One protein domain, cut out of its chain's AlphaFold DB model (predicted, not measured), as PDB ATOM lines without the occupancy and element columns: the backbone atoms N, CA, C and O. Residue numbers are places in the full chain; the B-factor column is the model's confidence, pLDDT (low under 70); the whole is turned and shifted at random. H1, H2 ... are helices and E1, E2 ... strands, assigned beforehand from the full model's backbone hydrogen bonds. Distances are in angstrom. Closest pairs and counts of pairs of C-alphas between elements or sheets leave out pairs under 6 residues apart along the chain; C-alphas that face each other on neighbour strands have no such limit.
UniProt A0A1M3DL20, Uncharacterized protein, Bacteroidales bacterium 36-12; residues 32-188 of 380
ATOM      1  N   SER A  32     -19.221  46.147 -39.623       81.81
ATOM      2  CA  SER A  32     -18.322  45.235 -40.352       81.81
ATOM      3  C   SER A  32     -18.921  43.867 -40.688       81.81
ATOM      4  O   SER A  32     -18.404  43.161 -41.554       81.81
ATOM      5  N   PHE A  33     -20.022  43.465 -40.046       81.62
ATOM      6  CA  PHE A  33     -20.718  42.223 -40.389       81.62
ATOM      7  C   PHE A  33     -21.519  42.360 -41.691       81.62
ATOM      8  O   PHE A  33     -21.912  41.350 -42.281       81.62
ATOM      9  N   SER A  34     -21.730  43.587 -42.177       74.94
ATOM     10  CA  SER A  34     -22.242  43.835 -43.521       74.94
ATOM     11  C   SER A  34     -21.134  43.629 -44.570       74.94
ATOM     12  O   SER A  34     -20.005  44.094 -44.424       74.94
ATOM     13  N   LYS A  35     -21.449  42.929 -45.670       54.66
ATOM     14  CA  LYS A  35     -20.473  42.516 -46.707       54.66
ATOM     15  C   LYS A  35     -19.763  43.679 -47.431       54.66
ATOM     16  O   LYS A  35     -18.835  43.430 -48.195       54.66
ATOM     17  N   SER A  36     -20.201  44.921 -47.231       57.25
ATOM     18  CA  SER A  36     -19.695  46.129 -47.895       57.25
ATOM     19  C   SER A  36     -18.519  46.805 -47.184       57.25
ATOM     20  O   SER A  36     -17.895  47.684 -47.773       57.25
ATOM     21  N   VAL A  37     -18.188  46.409 -45.953       60.97
ATOM     22  CA  VAL A  37     -17.146  47.057 -45.144       60.97
ATOM     23  C   VAL A  37     -15.922  46.138 -45.054       60.97
ATOM     24  O   VAL A  37     -15.803  45.309 -44.159       60.97
ATOM     25  N   ARG A  38     -14.989  46.250 -46.013       56.75
ATOM     26  CA  ARG A  38     -13.643  45.663 -45.870       56.75
ATOM     27  C   ARG A  38     -12.800  46.606 -45.026       56.75
ATOM     28  O   ARG A  38     -12.288  47.592 -45.545       56.75
ATOM     29  N   THR A  39     -12.651  46.304 -43.744       63.22
ATOM     30  CA  THR A  39     -11.799  47.087 -42.848       63.22
ATOM     31  C   THR A  39     -10.520  46.327 -42.548       63.22
ATOM     32  O   THR A  39     -10.530  45.158 -42.159       63.22
ATOM     33  N   GLN A  40      -9.390  46.991 -42.781       75.12
ATOM     34  CA  GLN A  40      -8.128  46.579 -42.189       75.12
ATOM     35  C   GLN A  40      -8.271  46.752 -40.676       75.12
ATOM     36  O   GLN A  40      -8.784  47.774 -40.222       75.12
ATOM     37  N   THR A  41      -7.862  45.752 -39.904       81.19
ATOM     38  CA  THR A  41      -7.901  45.815 -38.442       81.19
ATOM     39  C   THR A  41      -6.483  45.701 -37.909       81.19
ATOM     40  O   THR A  41      -5.734  44.829 -38.349       81.19
ATOM     41  N   ASP A  42      -6.126  46.585 -36.984       91.88
ATOM     42  CA  ASP A  42      -4.884  46.478 -36.225       91.88
ATOM     43  C   ASP A  42      -5.026  45.422 -35.124       91.88
ATOM     44  O   ASP A  42      -6.114  45.237 -34.566       91.88
ATOM     45  N   TYR A  43      -3.932  44.727 -34.835       96.38
ATOM     46  CA  TYR A  43      -3.891  43.624 -33.885       96.38
ATOM     47  C   TYR A  43      -2.888  43.914 -32.775       96.38
ATOM     48  O   TYR A  43      -1.688  44.037 -33.012       96.38
ATOM     49  N   VAL A  44      -3.381  43.914 -31.541       98.00
ATOM     50  CA  VAL A  44      -2.560  43.913 -30.335       98.00
ATOM     51  C   VAL A  44      -2.519  42.494 -29.776       98.00
ATOM     52  O   VAL A  44      -3.535  41.954 -29.336       98.00
ATOM     53  N   PHE A  45      -1.332  41.894 -29.777       98.25
ATOM     54  CA  PHE A  45      -1.080  40.589 -29.168       98.25
ATOM     55  C   PHE A  45      -0.544  40.789 -27.751       98.25
ATOM     56  O   PHE A  45       0.514  41.392 -27.567       98.25
ATOM     57  N   LEU A  46      -1.265  40.289 -26.750       98.38
ATOM     58  CA  LEU A  46      -0.828  40.333 -25.357       98.38
ATOM     59  C   LEU A  46      -0.195  39.005 -24.952       98.38
ATOM     60  O   LEU A  46      -0.597  37.933 -25.406       98.38
ATOM     61  N   ILE A  47       0.780  39.083 -24.049       98.12
ATOM     62  CA  ILE A  47       1.430  37.905 -23.479       98.12
ATOM     63  C   ILE A  47       0.455  37.247 -22.490       98.12
ATOM     64  O   ILE A  47       0.001  37.925 -21.561       98.12
ATOM     65  N   PRO A  48       0.130  35.949 -22.645       97.75
ATOM     66  CA  PRO A  48      -0.749  35.261 -21.712       97.75
ATOM     67  C   PRO A  48      -0.097  35.125 -20.323       97.75
ATOM     68  O   PRO A  48       1.133  35.051 -20.211       97.75
ATOM     69  N   PRO A  49      -0.888  35.052 -19.239       97.62
ATOM     70  CA  PRO A  49      -0.359  34.841 -17.896       97.62
ATOM     71  C   PRO A  49       0.366  33.490 -17.747       97.62
ATOM     72  O   PRO A  49       0.085  32.525 -18.459       97.62
ATOM     73  N   ASN A  50       1.268  33.376 -16.764       97.88
ATOM     74  CA  ASN A  50       1.925  32.103 -16.453       97.88
ATOM     75  C   ASN A  50       0.932  31.120 -15.806       97.88
ATOM     76  O   ASN A  50       0.751  31.105 -14.584       97.88
ATOM     77  N   MET A  51       0.314  30.279 -16.636       97.38
ATOM     78  CA  MET A  51      -0.730  29.354 -16.193       97.38
ATOM     79  C   MET A  51      -0.230  28.236 -15.279       97.38
ATOM     80  O   MET A  51      -0.994  27.774 -14.438       97.38
ATOM     81  N   ILE A  52       1.046  27.843 -15.362       97.81
ATOM     82  CA  ILE A  52       1.620  26.861 -14.426       97.81
ATOM     83  C   ILE A  52       1.577  27.425 -13.003       97.81
ATOM     84  O   ILE A  52       1.131  26.754 -12.074       97.81
ATOM     85  N   LYS A  53       1.993  28.686 -12.841       97.94
ATOM     86  CA  LYS A  53       1.957  29.376 -11.550       97.94
ATOM     87  C   LYS A  53       0.521  29.584 -11.061       97.94
ATOM     88  O   LYS A  53       0.225  29.274  -9.913       97.94
ATOM     89  N   ILE A  54      -0.363  30.073 -11.931       98.00
ATOM     90  CA  ILE A  54      -1.764  30.359 -11.583       98.00
ATOM     91  C   ILE A  54      -2.489  29.099 -11.105       98.00
ATOM     92  O   ILE A  54      -3.149  29.137 -10.071       98.00
ATOM     93  N   LEU A  55      -2.326  27.972 -11.800       96.62
ATOM     94  CA  LEU A  55      -2.974  26.719 -11.409       96.62
ATOM     95  C   LEU A  55      -2.424  26.166 -10.087       96.62
ATOM     96  O   LEU A  55      -3.182  25.607  -9.298       96.62
ATOM     97  N   ALA A  56      -1.128  26.343  -9.812       97.56
ATOM     98  CA  ALA A  56      -0.545  25.957  -8.528       97.56
ATOM     99  C   ALA A  56      -1.115  26.783  -7.359       97.56
ATOM    100  O   ALA A  56      -1.442  26.219  -6.318       97.56
ATOM    101  N   GLU A  57      -1.275  28.098  -7.543       96.44
ATOM    102  CA  GLU A  57      -1.931  28.978  -6.564       96.44
ATOM    103  C   GLU A  57      -3.405  28.601  -6.364       96.44
ATOM    104  O   GLU A  57      -3.876  28.509  -5.230       96.44
ATOM    105  N   ASP A  58      -4.132  28.350  -7.456       96.06
ATOM    106  CA  ASP A  58      -5.552  27.998  -7.413       96.06
ATOM    107  C   ASP A  58      -5.797  26.686  -6.661       96.06
ATOM    108  O   ASP A  58      -6.725  26.616  -5.863       96.06
ATOM    109  N   ASN A  59      -4.945  25.671  -6.845       95.38
ATOM    110  CA  ASN A  59      -5.058  24.395  -6.130       95.38
ATOM    111  C   ASN A  59      -4.973  24.551  -4.605       95.38
ATOM    112  O   ASN A  59      -5.522  23.726  -3.879       95.38
ATOM    113  N   ILE A  60      -4.284  25.587  -4.119       95.19
ATOM    114  CA  ILE A  60      -4.206  25.907  -2.692       95.19
ATOM    115  C   ILE A  60      -5.432  26.731  -2.298       95.19
ATOM    116  O   ILE A  60      -6.157  26.352  -1.382       95.19
ATOM    117  N   ASN A  61      -5.700  27.826  -3.015       92.75
ATOM    118  CA  ASN A  61      -6.767  28.774  -2.687       92.75
ATOM    119  C   ASN A  61      -8.162  28.140  -2.721       92.75
ATOM    120  O   ASN A  61      -8.994  28.454  -1.877       92.75
ATOM    121  N   ASP A  62      -8.406  27.212  -3.646       90.56
ATOM    122  CA  ASP A  62      -9.694  26.529  -3.796       90.56
ATOM    123  C   ASP A  62     -10.041  25.623  -2.598       90.56
ATOM    124  O   ASP A  62     -11.193  25.215  -2.451       90.56
ATOM    125  N   THR A  63      -9.067  25.304  -1.736       89.69
ATOM    126  CA  THR A  63      -9.295  24.549  -0.492       89.69
ATOM    127  C   THR A  63      -9.690  25.433   0.687       89.69
ATOM    128  O   THR A  63     -10.093  24.909   1.726       89.69
ATOM    129  N   ILE A  64      -9.585  26.757   0.547       86.69
ATOM    130  CA  ILE A  64      -9.831  27.712   1.624       86.69
ATOM    131  C   ILE A  64     -11.287  28.197   1.540       86.69
ATOM    132  O   ILE A  64     -11.657  28.864   0.569       86.69
ATOM    133  N   PRO A  65     -12.132  27.901   2.545       80.31
ATOM    134  CA  PRO A  65     -13.520  28.352   2.552       80.31
ATOM    135  C   PRO A  65     -13.640  29.879   2.514       80.31
ATOM    136  O   PRO A  65     -12.886  30.586   3.182       80.31
ATOM    137  N   GLY A  66     -14.619  30.387   1.761       76.50
ATOM    138  CA  GLY A  66     -14.944  31.817   1.700       76.50
ATOM    139  C   GLY A  66     -14.023  32.666   0.817       76.50
ATOM    140  O   GLY A  66     -14.283  33.857   0.656       76.50
ATOM    141  N   ILE A  67     -12.976  32.091   0.214       83.56
ATOM    142  CA  ILE A  67     -12.183  32.797  -0.797       83.56
ATOM    143  C   ILE A  67     -12.920  32.773  -2.133       83.56
ATOM    144  O   ILE A  67     -13.404  31.734  -2.585       83.56
ATOM    145  N   LEU A  68     -12.962  33.932  -2.795       89.75
ATOM    146  CA  LEU A  68     -13.493  34.038  -4.143       89.75
ATOM    147  C   LEU A  68     -12.688  33.140  -5.090       89.75
ATOM    148  O   LEU A  68     -11.488  33.338  -5.306       89.75
ATOM    149  N   ARG A  69     -13.371  32.175  -5.705       91.50
ATOM    150  CA  ARG A  69     -12.781  31.318  -6.730       91.50
ATOM    151  C   ARG A  69     -12.362  32.179  -7.920       91.50
ATOM    152  O   ARG A  69     -13.204  32.717  -8.636       91.50
ATOM    153  N   ARG A  70     -11.052  32.304  -8.132       95.31
ATOM    154  CA  ARG A  70     -10.482  33.053  -9.259       95.31
ATOM    155  C   ARG A  70     -10.872  32.389 -10.576       95.31
ATOM    156  O   ARG A  70     -10.649  31.199 -10.696       95.31
ATOM    157  N   VAL A  71     -11.409  33.107 -11.554       96.38
ATOM    158  CA  VAL A  71     -11.784  32.560 -12.883       96.38
ATOM    159  C   VAL A  71     -11.086  33.267 -14.043       96.38
ATOM    160  O   VAL A  71     -10.963  32.716 -15.140       96.38
ATOM    161  N   ALA A  72     -10.574  34.471 -13.777       97.81
ATOM    162  CA  ALA A  72      -9.765  35.243 -14.706       97.81
ATOM    163  C   ALA A  72      -8.622  35.966 -13.987       97.81
ATOM    164  O   ALA A  72      -8.696  36.235 -12.783       97.81
ATOM    165  N   VAL A  73      -7.579  36.306 -14.742       98.25
ATOM    166  CA  VAL A  73      -6.444  37.126 -14.289       98.25
ATOM    167  C   VAL A  73      -6.377  38.398 -15.121       98.25
ATOM    168  O   VAL A  73      -6.525  38.350 -16.340       98.25
ATOM    169  N   ALA A  74      -6.156  39.538 -14.472       98.00
ATOM    170  CA  ALA A  74      -6.013  40.808 -15.165       98.00
ATOM    171  C   ALA A  74      -4.627  40.927 -15.817       98.00
ATOM    172  O   ALA A  74      -3.605  40.747 -15.155       98.00
ATOM    173  N   ILE A  75      -4.601  41.311 -17.090       98.50
ATOM    174  CA  ILE A  75      -3.412  41.757 -17.812       98.50
ATOM    175  C   ILE A  75      -3.489  43.286 -17.887       98.50
ATOM    176  O   ILE A  75      -4.361  43.809 -18.588       98.50
ATOM    177  N   PRO A  76      -2.635  44.021 -17.154       98.06
ATOM    178  CA  PRO A  76      -2.570  45.472 -17.266       98.06
ATOM    179  C   PRO A  76      -2.113  45.878 -18.666       98.06
ATOM    180  O   PRO A  76      -1.145  45.329 -19.189       98.06
ATOM    181  N   VAL A  77      -2.795  46.855 -19.252       98.12
ATOM    182  CA  VAL A  77      -2.468  47.413 -20.566       98.12
ATOM    183  C   VAL A  77      -2.649  48.929 -20.550       98.12
ATOM    184  O   VAL A  77      -3.264  49.485 -19.643       98.12
ATOM    185  N   LEU A  78      -2.110  49.596 -21.564       97.56
ATOM    186  CA  LEU A  78      -2.411  50.986 -21.874       97.56
ATOM    187  C   LEU A  78      -2.724  51.035 -23.362       97.56
ATOM    188  O   LEU A  78      -1.805  51.088 -24.174       97.56
ATOM    189  N   LEU A  79      -4.008  50.919 -23.706       98.31
ATOM    190  CA  LEU A  79      -4.459  51.008 -25.092       98.31
ATOM    191  C   LEU A  79      -5.450  52.152 -25.226       98.31
ATOM    192  O   LEU A  79      -6.441  52.202 -24.497       98.31
ATOM    193  N   THR A  80      -5.206  53.049 -26.172       97.81
ATOM    194  CA  THR A  80      -6.071  54.204 -26.418       97.81
ATOM    195  C   THR A  80      -6.550  54.219 -27.860       97.81
ATOM    196  O   THR A  80      -5.843  53.770 -28.757       97.81
ATOM    197  N   ALA A  81      -7.736  54.771 -28.119       96.00
ATOM    198  CA  ALA A  81      -8.188  54.956 -29.502       96.00
ATOM    199  C   ALA A  81      -7.355  55.995 -30.284       96.00
ATOM    200  O   ALA A  81      -7.502  56.101 -31.498       96.00
ATOM    201  N   GLU A  82      -6.508  56.781 -29.613       94.69
ATOM    202  CA  GLU A  82      -5.606  57.742 -30.258       94.69
ATOM    203  C   GLU A  82      -4.329  57.071 -30.777       94.69
ATOM    204  O   GLU A  82      -3.877  57.393 -31.874       94.69
ATOM    205  N   GLU A  83      -3.774  56.133 -30.007       95.94
ATOM    206  CA  GLU A  83      -2.484  55.492 -30.294       95.94
ATOM    207  C   GLU A  83      -2.622  54.078 -30.877       95.94
ATOM    208  O   GLU A  83      -1.675  53.563 -31.469       95.94
ATOM    209  N   ASN A  84      -3.786  53.441 -30.722       97.12
ATOM    210  CA  ASN A  84      -4.032  52.066 -31.148       97.12
ATOM    211  C   ASN A  84      -5.269  51.960 -32.039       97.12
ATOM    212  O   ASN A  84      -6.235  52.720 -31.914       97.12
ATOM    213  N   GLY A  85      -5.272  50.943 -32.899       95.56
ATOM    214  CA  GLY A  85      -6.369  50.717 -33.825       95.56
ATOM    215  C   GLY A  85      -6.264  51.560 -35.093       95.56
ATOM    216  O   GLY A  85      -5.392  52.411 -35.255       95.56
ATOM    217  N   ILE A  86      -7.181  51.313 -36.023       94.75
ATOM    218  CA  ILE A  86      -7.232  51.991 -37.318       94.75
ATOM    219  C   ILE A  86      -8.491  52.836 -37.378       94.75
ATOM    220  O   ILE A  86      -9.598  52.300 -37.337       94.75
ATOM    221  N   TRP A  87      -8.307  54.146 -37.536       93.50
ATOM    222  CA  TRP A  87      -9.367  55.056 -37.956       93.50
ATOM    223  C   TRP A  87      -9.521  55.014 -39.476       93.50
ATOM    224  O   TRP A  87      -8.547  55.066 -40.223       93.50
ATOM    225  N   SER A  88     -10.759  54.934 -39.937       90.44
ATOM    226  CA  SER A  88     -11.157  54.986 -41.337       90.44
ATOM    227  C   SER A  88     -12.327  55.949 -41.494       90.44
ATOM    228  O   SER A  88     -13.117  56.142 -40.569       90.44
ATOM    229  N   THR A  89     -12.448  56.532 -42.681       89.31
ATOM    230  CA  THR A  89     -13.572  57.398 -43.036       89.31
ATOM    231  C   THR A  89     -14.295  56.784 -44.224       89.31
ATOM    232  O   THR A  89     -13.670  56.474 -45.240       89.31
ATOM    233  N   PHE A  90     -15.604  56.590 -44.104       84.94
ATOM    234  CA  PHE A  90     -16.438  56.117 -45.202       84.94
ATOM    235  C   PHE A  90     -16.640  57.209 -46.262       84.94
ATOM    236  O   PHE A  90     -16.398  58.393 -46.028       84.94
ATOM    237  N   SER A  91     -17.124  56.829 -47.448       85.88
ATOM    238  CA  SER A  91     -17.349  57.768 -48.558       85.88
ATOM    239  C   SER A  91     -18.368  58.867 -48.241       85.88
ATOM    240  O   SER A  91     -18.324  59.933 -48.845       85.88
ATOM    241  N   ASN A  92     -19.284  58.618 -47.302       85.75
ATOM    242  CA  ASN A  92     -20.251  59.594 -46.794       85.75
ATOM    243  C   ASN A  92     -19.688  60.484 -45.662       85.75
ATOM    244  O   ASN A  92     -20.413  61.319 -45.131       85.75
ATOM    245  N   GLY A  93     -18.409  60.324 -45.309       88.19
ATOM    246  CA  GLY A  93     -17.725  61.082 -44.264       88.19
ATOM    247  C   GLY A  93     -17.841  60.484 -42.861       88.19
ATOM    248  O   GLY A  93     -17.279  61.061 -41.930       88.19
ATOM    249  N   ASP A  94     -18.573  59.382 -42.687       90.69
ATOM    250  CA  ASP A  94     -18.739  58.749 -41.378       90.69
ATOM    251  C   ASP A  94     -17.411  58.176 -40.888       90.69
ATOM    252  O   ASP A  94     -16.596  57.683 -41.673       90.69
ATOM    253  N   LEU A  95     -17.186  58.265 -39.581       91.31
ATOM    254  CA  LEU A  95     -15.951  57.833 -38.945       91.31
ATOM    255  C   LEU A  95     -16.122  56.440 -38.359       91.31
ATOM    256  O   LEU A  95     -17.134  56.111 -37.740       91.31
ATOM    257  N   PHE A  96     -15.077  55.645 -38.527       92.25
ATOM    258  CA  PHE A  96     -15.027  54.258 -38.121       92.25
ATOM    259  C   PHE A  96     -13.674  53.955 -37.483       92.25
ATOM    260  O   PHE A  96     -12.645  54.379 -38.004       92.25
ATOM    261  N   TRP A  97     -13.651  53.225 -36.373       95.00
ATOM    262  CA  TRP A  97     -12.419  52.810 -35.704       95.00
ATOM    263  C   TRP A  97     -12.470  51.339 -35.333       95.00
ATOM    264  O   TRP A  97     -13.498  50.867 -34.857       95.00
ATOM    265  N   THR A  98     -11.365  50.619 -35.527       95.56
ATOM    266  CA  THR A  98     -11.262  49.212 -35.111       95.56
ATOM    267  C   THR A  98      -9.949  48.886 -34.434       95.56
ATOM    268  O   THR A  98      -8.895  49.370 -34.842       95.56
ATOM    269  N   LEU A  99     -10.017  47.992 -33.452       97.25
ATOM    270  CA  LEU A  99      -8.867  47.427 -32.755       97.25
ATOM    271  C   LEU A  99      -9.175  45.974 -32.391       97.25
ATOM    272  O   LEU A  99     -10.184  45.714 -31.742       97.25
ATOM    273  N   SER A 100      -8.324  45.027 -32.783       97.69
ATOM    274  CA  SER A 100      -8.402  43.645 -32.294       97.69
ATOM    275  C   SER A 100      -7.362  43.391 -31.217       97.69
ATOM    276  O   SER A 100      -6.217  43.819 -31.330       97.69
ATOM    277  N   ILE A 101      -7.768  42.675 -30.175       98.50
ATOM    278  CA  ILE A 101      -6.908  42.257 -29.072       98.50
ATOM    279  C   ILE A 101      -6.943  40.738 -29.020       98.50
ATOM    280  O   ILE A 101      -8.023  40.144 -29.000       98.50
ATOM    281  N   LYS A 102      -5.764  40.118 -28.981       98.44
ATOM    282  CA  LYS A 102      -5.609  38.669 -28.895       98.44
ATOM    283  C   LYS A 102      -4.718  38.282 -27.723       98.44
ATOM    284  O   LYS A 102      -3.647  38.863 -27.541       98.44
ATOM    285  N   VAL A 103      -5.148  37.285 -26.957       98.31
ATOM    286  CA  VAL A 103      -4.375  36.692 -25.861       98.31
ATOM    287  C   VAL A 103      -4.485  35.179 -25.955       98.31
ATOM    288  O   VAL A 103      -5.502  34.606 -25.575       98.31
ATOM    289  N   GLU A 104      -3.446  34.534 -26.479       97.75
ATOM    290  CA  GLU A 104      -3.491  33.107 -26.809       97.75
ATOM    291  C   GLU A 104      -3.951  32.235 -25.637       97.75
ATOM    292  O   GLU A 104      -3.511  32.410 -24.499       97.75
ATOM    293  N   ASN A 105      -4.776  31.233 -25.949       95.50
ATOM    294  CA  ASN A 105      -5.312  30.234 -25.017       95.50
ATOM    295  C   ASN A 105      -6.331  30.753 -23.988       95.50
ATOM    296  O   ASN A 105      -6.805  29.959 -23.165       95.50
ATOM    297  N   ALA A 106      -6.720  32.030 -24.041       96.81
ATOM    298  CA  ALA A 106      -7.824  32.506 -23.218       96.81
ATOM    299  C   ALA A 106      -9.125  31.776 -23.593       96.81
ATOM    300  O   ALA A 106      -9.408  31.474 -24.752       96.81
ATOM    301  N   GLN A 107      -9.924  31.461 -22.581       94.38
ATOM    302  CA  GLN A 107     -11.263  30.906 -22.757       94.38
ATOM    303  C   GLN A 107     -12.291  31.997 -23.054       94.38
ATOM    304  O   GLN A 107     -13.263  31.748 -23.767       94.38
ATOM    305  N   SER A 108     -12.055  33.185 -22.511       95.19
ATOM    306  CA  SER A 108     -12.789  34.411 -22.780       95.19
ATOM    307  C   SER A 108     -11.901  35.611 -22.487       95.19
ATOM    308  O   SER A 108     -10.968  35.523 -21.683       95.19
ATOM    309  N   LEU A 109     -12.262  36.745 -23.069       97.62
ATOM    310  CA  LEU A 109     -11.684  38.047 -22.794       97.62
ATOM    311  C   LEU A 109     -12.775  39.027 -22.383       97.62
ATOM    312  O   LEU A 109     -13.892  38.981 -22.888       97.62
ATOM    313  N   ASP A 110     -12.431  39.951 -21.501       95.88
ATOM    314  CA  ASP A 110     -13.235  41.138 -21.242       95.88
ATOM    315  C   ASP A 110     -12.324  42.347 -21.019       95.88
ATOM    316  O   ASP A 110     -11.124  42.210 -20.740       95.88
ATOM    317  N   LEU A 111     -12.901  43.536 -21.170       97.62
ATOM    318  CA  LEU A 111     -12.179  44.801 -21.139       97.62
ATOM    319  C   LEU A 111     -12.610  45.667 -19.961       97.62
ATOM    320  O   LEU A 111     -13.801  45.786 -19.649       97.62
ATOM    321  N   VAL A 112     -11.629  46.343 -19.368       97.44
ATOM    322  CA  VAL A 112     -11.839  47.424 -18.404       97.44
ATOM    323  C   VAL A 112     -11.297  48.727 -18.956       97.44
ATOM    324  O   VAL A 112     -10.112  48.844 -19.283       97.44
ATOM    325  N   PHE A 113     -12.162  49.731 -18.955       97.12
ATOM    326  CA  PHE A 113     -11.858  51.090 -19.348       97.12
ATOM    327  C   PHE A 113     -11.788  51.964 -18.098       97.12
ATOM    328  O   PHE A 113     -12.720  51.966 -17.301       97.12
ATOM    329  N   ASN A 114     -10.695  52.706 -17.925       95.88
ATOM    330  CA  ASN A 114     -10.553  53.678 -16.830       95.88
ATOM    331  C   ASN A 114     -10.808  55.126 -17.284       95.88
ATOM    332  O   ASN A 114     -10.795  56.055 -16.481       95.88
ATOM    333  N   LYS A 115     -10.960  55.337 -18.595       96.56
ATOM    334  CA  LYS A 115     -11.483  56.569 -19.187       96.56
ATOM    335  C   LYS A 115     -12.330  56.182 -20.385       96.56
ATOM    336  O   LYS A 115     -11.793  55.763 -21.413       96.56
ATOM    337  N   PHE A 116     -13.638  56.309 -20.236       96.38
ATOM    338  CA  PHE A 116     -14.598  55.942 -21.257       96.38
ATOM    339  C   PHE A 116     -15.659  57.025 -21.414       96.38
ATOM    340  O   PHE A 116     -16.292  57.450 -20.447       96.38
ATOM    341  N   TRP A 117     -15.821  57.496 -22.643       96.69
ATOM    342  CA  TRP A 117     -16.884  58.405 -23.036       96.69
ATOM    343  C   TRP A 117     -17.133  58.267 -24.536       96.69
ATOM    344  O   TRP A 117     -16.190  58.291 -25.331       96.69
ATOM    345  N   LEU A 118     -18.401  58.165 -24.925       95.44
ATOM    346  CA  LEU A 118     -18.823  58.195 -26.322       95.44
ATOM    347  C   LEU A 118     -19.595  59.497 -26.580       95.44
ATOM    348  O   LEU A 118     -20.393  59.894 -25.727       95.44
ATOM    349  N   PRO A 119     -19.389  60.167 -27.727       94.19
ATOM    350  CA  PRO A 119     -20.262  61.257 -28.139       94.19
ATOM    351  C   PRO A 119     -21.676  60.739 -28.418       94.19
ATOM    352  O   PRO A 119     -21.869  59.556 -28.716       94.19
ATOM    353  N   GLU A 120     -22.652  61.644 -28.359       89.62
ATOM    354  CA  GLU A 120     -24.056  61.336 -28.638       89.62
ATOM    355  C   GLU A 120     -24.216  60.657 -30.006       89.62
ATOM    356  O   GLU A 120     -23.590  61.063 -30.986       89.62
ATOM    357  N   SER A 121     -25.037  59.602 -30.069       85.19
ATOM    358  CA  SER A 121     -25.232  58.748 -31.258       85.19
ATOM    359  C   SER A 121     -23.995  57.969 -31.749       85.19
ATOM    360  O   SER A 121     -24.079  57.261 -32.759       85.19
ATOM    361  N   GLY A 122     -22.855  58.063 -31.055       92.06
ATOM    362  CA  GLY A 122     -21.703  57.191 -31.259       92.06
ATOM    363  C   GLY A 122     -21.997  55.771 -30.776       92.06
ATOM    364  O   GLY A 122     -22.625  55.579 -29.737       92.06
ATOM    365  N   ARG A 123     -21.534  54.773 -31.530       93.12
ATOM    366  CA  ARG A 123     -21.820  53.355 -31.276       93.12
ATOM    367  C   ARG A 123     -20.527  52.575 -31.149       93.12
ATOM    368  O   ARG A 123     -19.730  52.578 -32.083       93.12
ATOM    369  N   LEU A 124     -20.330  51.902 -30.020       94.69
ATOM    370  CA  LEU A 124     -19.252  50.932 -29.838       94.69
ATOM    371  C   LEU A 124     -19.819  49.512 -29.849       94.69
ATOM    372  O   LEU A 124     -20.783  49.206 -29.154       94.69
ATOM    373  N   PHE A 125     -19.160  48.634 -30.585       94.62
ATOM    374  CA  PHE A 125     -19.387  47.204 -30.587       94.62
ATOM    375  C   PHE A 125     -18.121  46.501 -30.111       94.62
ATOM    376  O   PHE A 125     -17.008  46.913 -30.447       94.62
ATOM    377  N   ILE A 126     -18.286  45.421 -29.358       95.06
ATOM    378  CA  ILE A 126     -17.206  44.484 -29.051       95.06
ATOM    379  C   ILE A 126     -17.671  43.107 -29.495       95.06
ATOM    380  O   ILE A 126     -18.775  42.696 -29.157       95.06
ATOM    381  N   TYR A 127     -16.872  42.384 -30.264       93.44
ATOM    382  CA  TYR A 127     -17.289  41.082 -30.767       93.44
ATOM    383  C   TYR A 127     -16.125  40.129 -30.970       93.44
ATOM    384  O   TYR A 127     -14.978  40.542 -31.106       93.44
ATOM    385  N   ASN A 128     -16.435  38.841 -31.066       92.44
ATOM    386  CA  ASN A 128     -15.508  37.843 -31.581       92.44
ATOM    387  C   ASN A 128     -15.981  37.379 -32.965       92.44
ATOM    388  O   ASN A 128     -17.134  36.997 -33.169       92.44
ATOM    389  N   LYS A 129     -15.075  37.433 -33.948       88.12
ATOM    390  CA  LYS A 129     -15.381  37.106 -35.351       88.12
ATOM    391  C   LYS A 129     -15.751  35.635 -35.550       88.12
ATOM    392  O   LYS A 129     -16.590  35.344 -36.400       88.12
ATOM    393  N   GLN A 130     -15.130  34.734 -34.789       87.00
ATOM    394  CA  GLN A 130     -15.293  33.283 -34.901       87.00
ATOM    395  C   GLN A 130     -16.577  32.812 -34.216       87.00
ATOM    396  O   GLN A 130     -17.383  32.127 -34.836       87.00
ATOM    397  N   THR A 131     -16.794  33.213 -32.960       85.19
ATOM    398  CA  THR A 131     -17.982  32.819 -32.183       85.19
ATOM    399  C   THR A 131     -19.224  33.607 -32.581       85.19
ATOM    400  O   THR A 131     -20.334  33.185 -32.274       85.19
ATOM    401  N   ARG A 132     -19.047  34.746 -33.268       85.88
ATOM    402  CA  ARG A 132     -20.111  35.692 -33.641       85.88
ATOM    403  C   ARG A 132     -20.824  36.312 -32.437       85.88
ATOM    404  O   ARG A 132     -21.845  36.966 -32.628       85.88
ATOM    405  N   GLN A 133     -20.284  36.149 -31.228       88.44
ATOM    406  CA  GLN A 133     -20.774  36.842 -30.045       88.44
ATOM    407  C   GLN A 133     -20.492  38.338 -30.177       88.44
ATOM    408  O   GLN A 133     -19.389  38.734 -30.561       88.44
ATOM    409  N   THR A 134     -21.486  39.156 -29.844       89.62
ATOM    410  CA  THR A 134     -21.440  40.615 -29.960       89.62
ATOM    411  C   THR A 134     -21.989  41.260 -28.694       89.62
ATOM    412  O   THR A 134     -23.033  40.850 -28.197       89.62
ATOM    413  N   ILE A 135     -21.323  42.312 -28.236       89.94
ATOM    414  CA  ILE A 135     -21.805  43.281 -27.258       89.94
ATOM    415  C   ILE A 135     -22.043  44.584 -28.017       89.94
ATOM    416  O   ILE A 135     -21.152  45.059 -28.730       89.94
ATOM    417  N   GLY A 136     -23.225  45.166 -27.835       85.81
ATOM    418  CA  GLY A 136     -23.556  46.497 -28.323       85.81
ATOM    419  C   GLY A 136     -24.815  46.578 -29.204       85.81
ATOM    420  O   GLY A 136     -25.578  45.624 -29.301       85.81
ATOM    421  N   ALA A 137     -25.082  47.734 -29.817       89.94
ATOM    422  CA  ALA A 137     -24.255  48.937 -29.702       89.94
ATOM    423  C   ALA A 137     -24.276  49.490 -28.271       89.94
ATOM    424  O   ALA A 137     -25.346  49.665 -27.697       89.94
ATOM    425  N   VAL A 138     -23.101  49.754 -27.701       90.25
ATOM    426  CA  VAL A 138     -22.957  50.579 -26.500       90.25
ATOM    427  C   VAL A 138     -23.018  52.031 -26.950       90.25
ATOM    428  O   VAL A 138     -22.266  52.436 -27.844       90.25
ATOM    429  N   THR A 139     -23.908  52.801 -26.338       91.00
ATOM    430  CA  THR A 139     -24.198  54.192 -26.697       91.00
ATOM    431  C   THR A 139     -24.177  55.092 -25.459       91.00
ATOM    432  O   THR A 139     -24.143  54.619 -24.322       91.00
ATOM    433  N   SER A 140     -24.124  56.410 -25.659       89.81
ATOM    434  CA  SER A 140     -23.903  57.392 -24.588       89.81
ATOM    435  C   SER A 140     -25.020  57.481 -23.544       89.81
ATOM    436  O   SER A 140     -24.762  57.938 -22.435       89.81
ATOM    437  N   GLU A 141     -26.242  57.054 -23.870       83.62
ATOM    438  CA  GLU A 141     -27.450  57.224 -23.047       83.62
ATOM    439  C   GLU A 141     -27.350  56.527 -21.680       83.62
ATOM    440  O   GLU A 141     -28.026  56.928 -20.733       83.62
ATOM    441  N   TYR A 142     -26.487  55.512 -21.563       75.19
ATOM    442  CA  TYR A 142     -26.314  54.691 -20.357       75.19
ATOM    443  C   TYR A 142     -24.883  54.647 -19.831       75.19
ATOM    444  O   TYR A 142     -24.550  53.812 -18.980       75.19
ATOM    445  N   LEU A 143     -24.037  55.544 -20.332       86.62
ATOM    446  CA  LEU A 143     -22.684  55.735 -19.836       86.62
ATOM    447  C   LEU A 143     -22.661  56.872 -18.824       86.62
ATOM    448  O   LEU A 143     -23.346  57.883 -18.960       86.62
ATOM    449  N   GLN A 144     -21.839  56.702 -17.798       87.31
ATOM    450  CA  GLN A 144     -21.544  57.781 -16.872       87.31
ATOM    451  C   GLN A 144     -20.447  58.692 -17.432       87.31
ATOM    452  O   GLN A 144     -19.663  58.309 -18.300       87.31
ATOM    453  N   GLY A 145     -20.354  59.893 -16.865       89.69
ATOM    454  CA  GLY A 145     -19.289  60.836 -17.171       89.69
ATOM    455  C   GLY A 145     -19.568  61.717 -18.385       89.69
ATOM    456  O   GLY A 145     -20.654  61.754 -18.956       89.69
ATOM    457  N   SER A 146     -18.561  62.496 -18.745       92.94
ATOM    458  CA  SER A 146     -18.582  63.418 -19.879       92.94
ATOM    459  C   SER A 146     -17.232  63.379 -20.579       92.94
ATOM    460  O   SER A 146     -16.268  62.848 -20.037       92.94
ATOM    461  N   LYS A 147     -17.109  64.017 -21.742       92.50
ATOM    462  CA  LYS A 147     -15.824  64.115 -22.448       92.50
ATOM    463  C   LYS A 147     -14.674  64.610 -21.560       92.50
ATOM    464  O   LYS A 147     -13.563  64.100 -21.650       92.50
ATOM    465  N   ASN A 148     -14.947  65.598 -20.705       93.69
ATOM    466  CA  ASN A 148     -13.937  66.214 -19.837       93.69
ATOM    467  C   ASN A 148     -13.710  65.434 -18.536       93.69
ATOM    468  O   ASN A 148     -12.675  65.600 -17.896       93.69
ATOM    469  N   ILE A 149     -14.673  64.597 -18.143       95.00
ATOM    470  CA  ILE A 149     -14.595  63.728 -16.965       95.00
ATOM    471  C   ILE A 149     -15.104  62.339 -17.381       95.00
ATOM    472  O   ILE A 149     -16.249  61.995 -17.065       95.00
ATOM    473  N   PRO A 150     -14.320  61.579 -18.171       95.00
ATOM    474  CA  PRO A 150     -14.718  60.246 -18.612       95.00
ATOM    475  C   PRO A 150     -14.867  59.317 -17.408       95.00
ATOM    476  O   PRO A 150     -14.126  59.455 -16.433       95.00
ATOM    477  N   ALA A 151     -15.801  58.374 -17.478       94.25
ATOM    478  CA  ALA A 151     -16.025  57.420 -16.399       94.25
ATOM    479  C   ALA A 151     -15.265  56.109 -16.627       94.25
ATOM    480  O   ALA A 151     -14.776  55.826 -17.724       94.25
ATOM    481  N   ASP A 152     -15.209  55.294 -15.581       94.50
ATOM    482  CA  ASP A 152     -14.859  53.885 -15.696       94.50
ATOM    483  C   ASP A 152     -15.992  53.111 -16.383       94.50
ATOM    484  O   ASP A 152     -17.174  53.401 -16.187       94.50
ATOM    485  N   PHE A 153     -15.632  52.089 -17.156       94.06
ATOM    486  CA  PHE A 153     -16.578  51.178 -17.793       94.06
ATOM    487  C   PHE A 153     -15.981  49.773 -17.897       94.06
ATOM    488  O   PHE A 153     -14.763  49.583 -17.855       94.06
ATOM    489  N   SER A 154     -16.832  48.765 -18.054       94.50
ATOM    490  CA  SER A 154     -16.395  47.407 -18.354       94.50
ATOM    491  C   SER A 154     -17.414  46.684 -19.220       94.50
ATOM    492  O   SER A 154     -18.571  47.087 -19.322       94.50
ATOM    493  N   THR A 155     -16.946  45.630 -19.874       91.06
ATOM    494  CA  THR A 155     -17.715  44.833 -20.830       91.06
ATOM    495  C   THR A 155     -18.022  43.463 -20.258       91.06
ATOM    496  O   THR A 155     -17.353  42.979 -19.341       91.06
ATOM    497  N   GLU A 156     -19.046  42.835 -20.824       92.12
ATOM    498  CA  GLU A 156     -19.308  41.413 -20.642       92.12
ATOM    499  C   GLU A 156     -18.151  40.560 -21.186       92.12
ATOM    500  O   GLU A 156     -17.274  41.030 -21.915       92.12
ATOM    501  N   LEU A 157     -18.170  39.274 -20.847       92.50
ATOM    502  CA  LEU A 157     -17.219  38.299 -21.372       92.50
ATOM    503  C   LEU A 157     -17.483  38.036 -22.855       92.50
ATOM    504  O   LEU A 157     -18.582  37.631 -23.227       92.50
ATOM    505  N   ILE A 158     -16.449  38.159 -23.678       93.31
ATOM    506  CA  ILE A 158     -16.410  37.661 -25.050       93.31
ATOM    507  C   ILE A 158     -15.687  36.314 -25.056       93.31
ATOM    508  O   ILE A 158     -14.528  36.219 -24.659       93.31
ATOM    509  N   LEU A 159     -16.366  35.259 -25.496       91.94
ATOM    510  CA  LEU A 159     -15.824  33.909 -25.585       91.94
ATOM    511  C   LEU A 159     -14.734  33.822 -26.658       91.94
ATOM    512  O   LEU A 159     -14.892  34.335 -27.767       91.94
ATOM    513  N   GLY A 160     -13.671  33.089 -26.333       93.38
ATOM    514  CA  GLY A 160     -12.500  32.904 -27.182       93.38
ATOM    515  C   GLY A 160     -11.288  33.716 -26.732       93.38
ATOM    516  O   GLY A 160     -11.302  34.399 -25.710       93.38
ATOM    517  N   ASP A 161     -10.223  33.608 -27.521       96.62
ATOM    518  CA  ASP A 161      -8.911  34.192 -27.244       96.62
ATOM    519  C   ASP A 161      -8.665  35.523 -27.970       96.62
ATOM    520  O   ASP A 161      -7.571  36.082 -27.917       96.62
ATOM    521  N   GLU A 162      -9.695  36.041 -28.635       96.88
ATOM    522  CA  GLU A 162      -9.660  37.244 -29.456       96.88
ATOM    523  C   GLU A 162     -10.968  38.023 -29.294       96.88
ATOM    524  O   GLU A 162     -12.054  37.442 -29.209       96.88
ATOM    525  N   LEU A 163     -10.872  39.348 -29.291       97.12
ATOM    526  CA  LEU A 163     -12.014  40.235 -29.479       97.12
ATOM    527  C   LEU A 163     -11.629  41.401 -30.388       97.12
ATOM    528  O   LEU A 163     -10.458  41.758 -30.517       97.12
ATOM    529  N   THR A 164     -12.628  42.005 -31.014       96.94
ATOM    530  CA  THR A 164     -12.500  43.205 -31.831       96.94
ATOM    531  C   THR A 164     -13.412  44.276 -31.260       96.94
ATOM    532  O   THR A 164     -14.606  44.040 -31.081       96.94
ATOM    533  N   LEU A 165     -12.852  45.451 -30.989       96.88
ATOM    534  CA  LEU A 165     -13.606  46.675 -30.778       96.88
ATOM    535  C   LEU A 165     -13.859  47.343 -32.123       96.88
ATOM    536  O   LEU A 165     -12.964  47.424 -32.969       96.88
ATOM    537  N   GLU A 166     -15.065  47.859 -32.286       94.56
ATOM    538  CA  GLU A 166     -15.496  48.576 -33.469       94.56
ATOM    539  C   GLU A 166     -16.349  49.764 -33.066       94.56
ATOM    540  O   GLU A 166     -17.401  49.607 -32.457       94.56
ATOM    541  N   TYR A 167     -15.892  50.961 -33.401       95.31
ATOM    542  CA  TYR A 167     -16.600  52.192 -33.115       95.31
ATOM    543  C   TYR A 167     -17.049  52.867 -34.407       95.31
ATOM    544  O   TYR A 167     -16.303  52.922 -35.383       95.31
ATOM    545  N   TYR A 168     -18.260  53.409 -34.390       93.50
ATOM    546  CA  TYR A 168     -18.876  54.106 -35.507       93.50
ATOM    547  C   TYR A 168     -19.519  55.417 -35.045       93.50
ATOM    548  O   TYR A 168     -20.226  55.450 -34.034       93.50
ATOM    549  N   GLN A 169     -19.333  56.484 -35.824       92.50
ATOM    550  CA  GLN A 169     -20.075  57.735 -35.669       92.50
ATOM    551  C   GLN A 169     -20.377  58.395 -37.020       92.50
ATOM    552  O   GLN A 169     -19.577  58.343 -37.954       92.50
ATOM    553  N   SER A 170     -21.524  59.072 -37.089       91.31
ATOM    554  CA  SER A 170     -21.901  59.919 -38.225       91.31
ATOM    555  C   SER A 170     -20.912  61.075 -38.419       91.31
ATOM    556  O   SER A 170     -20.433  61.665 -37.448       91.31
ATOM    557  N   SER A 171     -20.693  61.477 -39.672       90.44
ATOM    558  CA  SER A 171     -19.921  62.665 -40.076       90.44
ATOM    559  C   SER A 171     -20.406  63.987 -39.451       90.44
ATOM    560  O   SER A 171     -19.671  64.989 -39.405       90.44
ATOM    561  N   THR A 172     -21.650  64.007 -38.964       91.19
ATOM    562  CA  THR A 172     -22.255  65.142 -38.255       91.19
ATOM    563  C   THR A 172     -21.675  65.343 -36.855       91.19
ATOM    564  O   THR A 172     -21.677  66.470 -36.367       91.19
ATOM    565  N   ILE A 173     -21.131  64.293 -36.234       90.31
ATOM    566  CA  ILE A 173     -20.519  64.320 -34.900       90.31
ATOM    567  C   ILE A 173     -19.046  64.710 -35.051       90.31
ATOM    568  O   ILE A 173     -18.315  64.091 -35.827       90.31
ATOM    569  N   LYS A 174     -18.599  65.756 -34.344       87.44
ATOM    570  CA  LYS A 174     -17.239  66.311 -34.505       87.44
ATOM    571  C   LYS A 174     -16.263  65.812 -33.454       87.44
ATOM    572  O   LYS A 174     -15.065  65.718 -33.715       87.44
ATOM    573  N   GLU A 175     -16.760  65.498 -32.273       91.75
ATOM    574  CA  GLU A 175     -15.985  64.926 -31.195       91.75
ATOM    575  C   GLU A 175     -15.627  63.474 -31.505       91.75
ATOM    576  O   GLU A 175     -16.450  62.716 -32.011       91.75
ATOM    577  N   LYS A 176     -14.394  63.089 -31.170       92.50
ATOM    578  CA  LYS A 176     -13.975  61.688 -31.101       92.50
ATOM    579  C   LYS A 176     -14.275  61.126 -29.708       92.50
ATOM    580  O   LYS A 176     -14.222  61.898 -28.744       92.50
ATOM    581  N   PRO A 177     -14.549  59.817 -29.581       96.00
ATOM    582  CA  PRO A 177     -14.734  59.178 -28.285       96.00
ATOM    583  C   PRO A 177     -13.440  59.195 -27.464       96.00
ATOM    584  O   PRO A 177     -12.339  59.249 -28.011       96.00
ATOM    585  N   VAL A 178     -13.582  59.092 -26.144       97.56
ATOM    586  CA  VAL A 178     -12.473  58.802 -25.233       97.56
ATOM    587  C   VAL A 178     -12.549  57.323 -24.887       97.56
ATOM    588  O   VAL A 178     -13.484  56.889 -24.221       97.56
ATOM    589  N   ILE A 179     -11.573  56.546 -25.351       97.50
ATOM    590  CA  ILE A 179     -11.482  55.109 -25.084       97.50
ATOM    591  C   ILE A 179     -10.072  54.825 -24.584       97.50
ATOM    592  O   ILE A 179      -9.116  54.922 -25.353       97.50
ATOM    593  N   ASN A 180      -9.955  54.488 -23.302       98.12
ATOM    594  CA  ASN A 180      -8.716  54.035 -22.677       98.12
ATOM    595  C   ASN A 180      -8.947  52.696 -21.978       98.12
ATOM    596  O   ASN A 180      -9.676  52.637 -20.985       98.12
ATOM    597  N   ILE A 181      -8.331  51.636 -22.495       98.44
ATOM    598  CA  ILE A 181      -8.371  50.288 -21.935       98.44
ATOM    599  C   ILE A 181      -7.178  50.146 -20.995       98.44
ATOM    600  O   ILE A 181      -6.027  50.302 -21.402       98.44
ATOM    601  N   SER A 182      -7.468  49.823 -19.737       98.12
ATOM    602  CA  SER A 182      -6.461  49.685 -18.679       98.12
ATOM    603  C   SER A 182      -6.169  48.235 -18.308       98.12
ATOM    604  O   SER A 182      -5.103  47.930 -17.770       98.12
ATOM    605  N   LYS A 183      -7.116  47.323 -18.563       98.12
ATOM    606  CA  LYS A 183      -6.947  45.890 -18.312       98.12
ATOM    607  C   LYS A 183      -7.698  45.065 -19.342       98.12
ATOM    608  O   LYS A 183      -8.802  45.428 -19.752       98.12
ATOM    609  N   VAL A 184      -7.113  43.919 -19.664       98.44
ATOM    610  CA  VAL A 184      -7.774  42.805 -20.343       98.44
ATOM    611  C   VAL A 184      -7.783  41.633 -19.377       98.44
ATOM    612  O   VAL A 184      -6.726  41.223 -18.901       98.44
ATOM    613  N   TYR A 185      -8.953  41.100 -19.041       98.31
ATOM    614  CA  TYR A 185      -9.016  39.894 -18.215       98.31
ATOM    615  C   TYR A 185      -8.895  38.653 -19.084       98.31
ATOM    616  O   TYR A 185      -9.656  38.451 -20.026       98.31
ATOM    617  N   TYR A 186      -7.939  37.808 -18.723       98.31
ATOM    618  CA  TYR A 186      -7.718  36.489 -19.290       98.31
ATOM    619  C   TYR A 186      -8.576  35.475 -18.531       98.31
ATOM    620  O   TYR A 186      -8.196  35.039 -17.439       98.31
ATOM    621  N   GLY A 187      -9.750  35.134 -19.063       97.25
ATOM    622  CA  GLY A 187     -10.613  34.088 -18.513       97.25
ATOM    623  C   GLY A 187     -10.062  32.705 -18.844       97.25
ATOM    624  O   GLY A 187      -9.708  32.445 -19.992       97.25
ATOM    625  N   TYR A 188      -9.967  31.810 -17.858       95.50
ATOM    626  CA  TYR A 188      -9.290  30.515 -18.046       95.50
ATOM    627  C   TYR A 188      -9.988  29.306 -17.425       95.50
ATOM    628  O   TYR A 188      -9.623  28.173 -17.741       95.50
TER     629      TYR A 188
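AT A GLANCE: This is residues 32 to 188 of the 380 residues of an uncharacterized protein of Bacteroidales bacterium 36-12 (UniProt A0A1M3DL20). Two twisted sheets lie face to face as a sandwich, a branched one of E1, E3, E4, E6, E7 and E9 and one of E2, E10, E5 and E8, while H1 makes an arm beyond one end and residues 63 to 68 stick out after it. The printed part has 157 residues, with one named helix and ten named strands in the order E1 H1 E2 E3 E4 E5 E6 E7 E8 E9 E10. The four-strand sheet runs E2, E10, E5, E8, all antiparallel; the branched sheet is mixed, and the class is mostly strand. The whole is compact, with a radius of gyration of the C-alphas of 17.1 A, yet elongated, spanning 58 by 34 by 24 A.

IN THESE COORDINATES: E1 is residues 42 to 46, beginning at C-alpha 42 at (-4.884, 46.478, -36.225). H1, residues 51 to 61, is 14.8 A long and begins at C-alpha 51 at (-0.730, 29.354, -16.193). E2, residues 70 to 80, spans 27.6 A and bends by 55 degrees at residue 77. E3 is residues 86 to 89, and E4, residues 95 to 103, spans 27.4 A. E5, residues 108 to 117, spans 24.3 A and bends by 81 degrees at residue 114. E6 is residues 123 to 127, E7 134 to 138 and E8 149 to 154. E9, residues 162 to 169, spans 23.8 A. E10, residues 178 to 187, spans 25.7 A, bends by 53 degrees at residue 182 and ends at C-alpha 187 at (-10.613, 34.088, -18.513).

HOW THE PARTS SIT: In the branched sheet, E1 beside residues 99 to 103 and E3 beside 95 to 98 lie on one side of E4, and E9 on the other side. E1 and E4 are parallel, with N 44 and O 100 2.8 A apart. E3 and E4 form a hairpin, with N 88 and O 96 at 2.8 A. E9 is antiparallel to E4, with N 97 and O 167 at 2.8 A, and to E6, with N 125 and O 166 at 2.7 A. E6 and E7 form a hairpin, with N 135 and O 126 at 2.7 A. In the other sheet, pairs within hydrogen-bond range are N 75 and O 184 at 2.8 A across the neighbours E2 and E10, N 178 and O 117 at 2.8 A across E10 and E5, and N 113 and O 153 at 2.8 A across E5 and E8. The facing parts of the sheets are 10.5 A centre to centre, their strands at 31 degrees. H1 only grazes the four-strand sheet; its closest C-alphas to E2 are Asp 58 and Arg 70, 7.3 A. In H1, 6 of 7 O i to N i+4 pairs are within hydrogen-bond range.

THE WHOLE: The two C-alphas farthest apart are those of Pro 65 and Ser 91, 59.1 A. The printed part has no cut, and no link is long. Mean pLDDT of the printed part is 92.1; residues 35 to 39 are under 70.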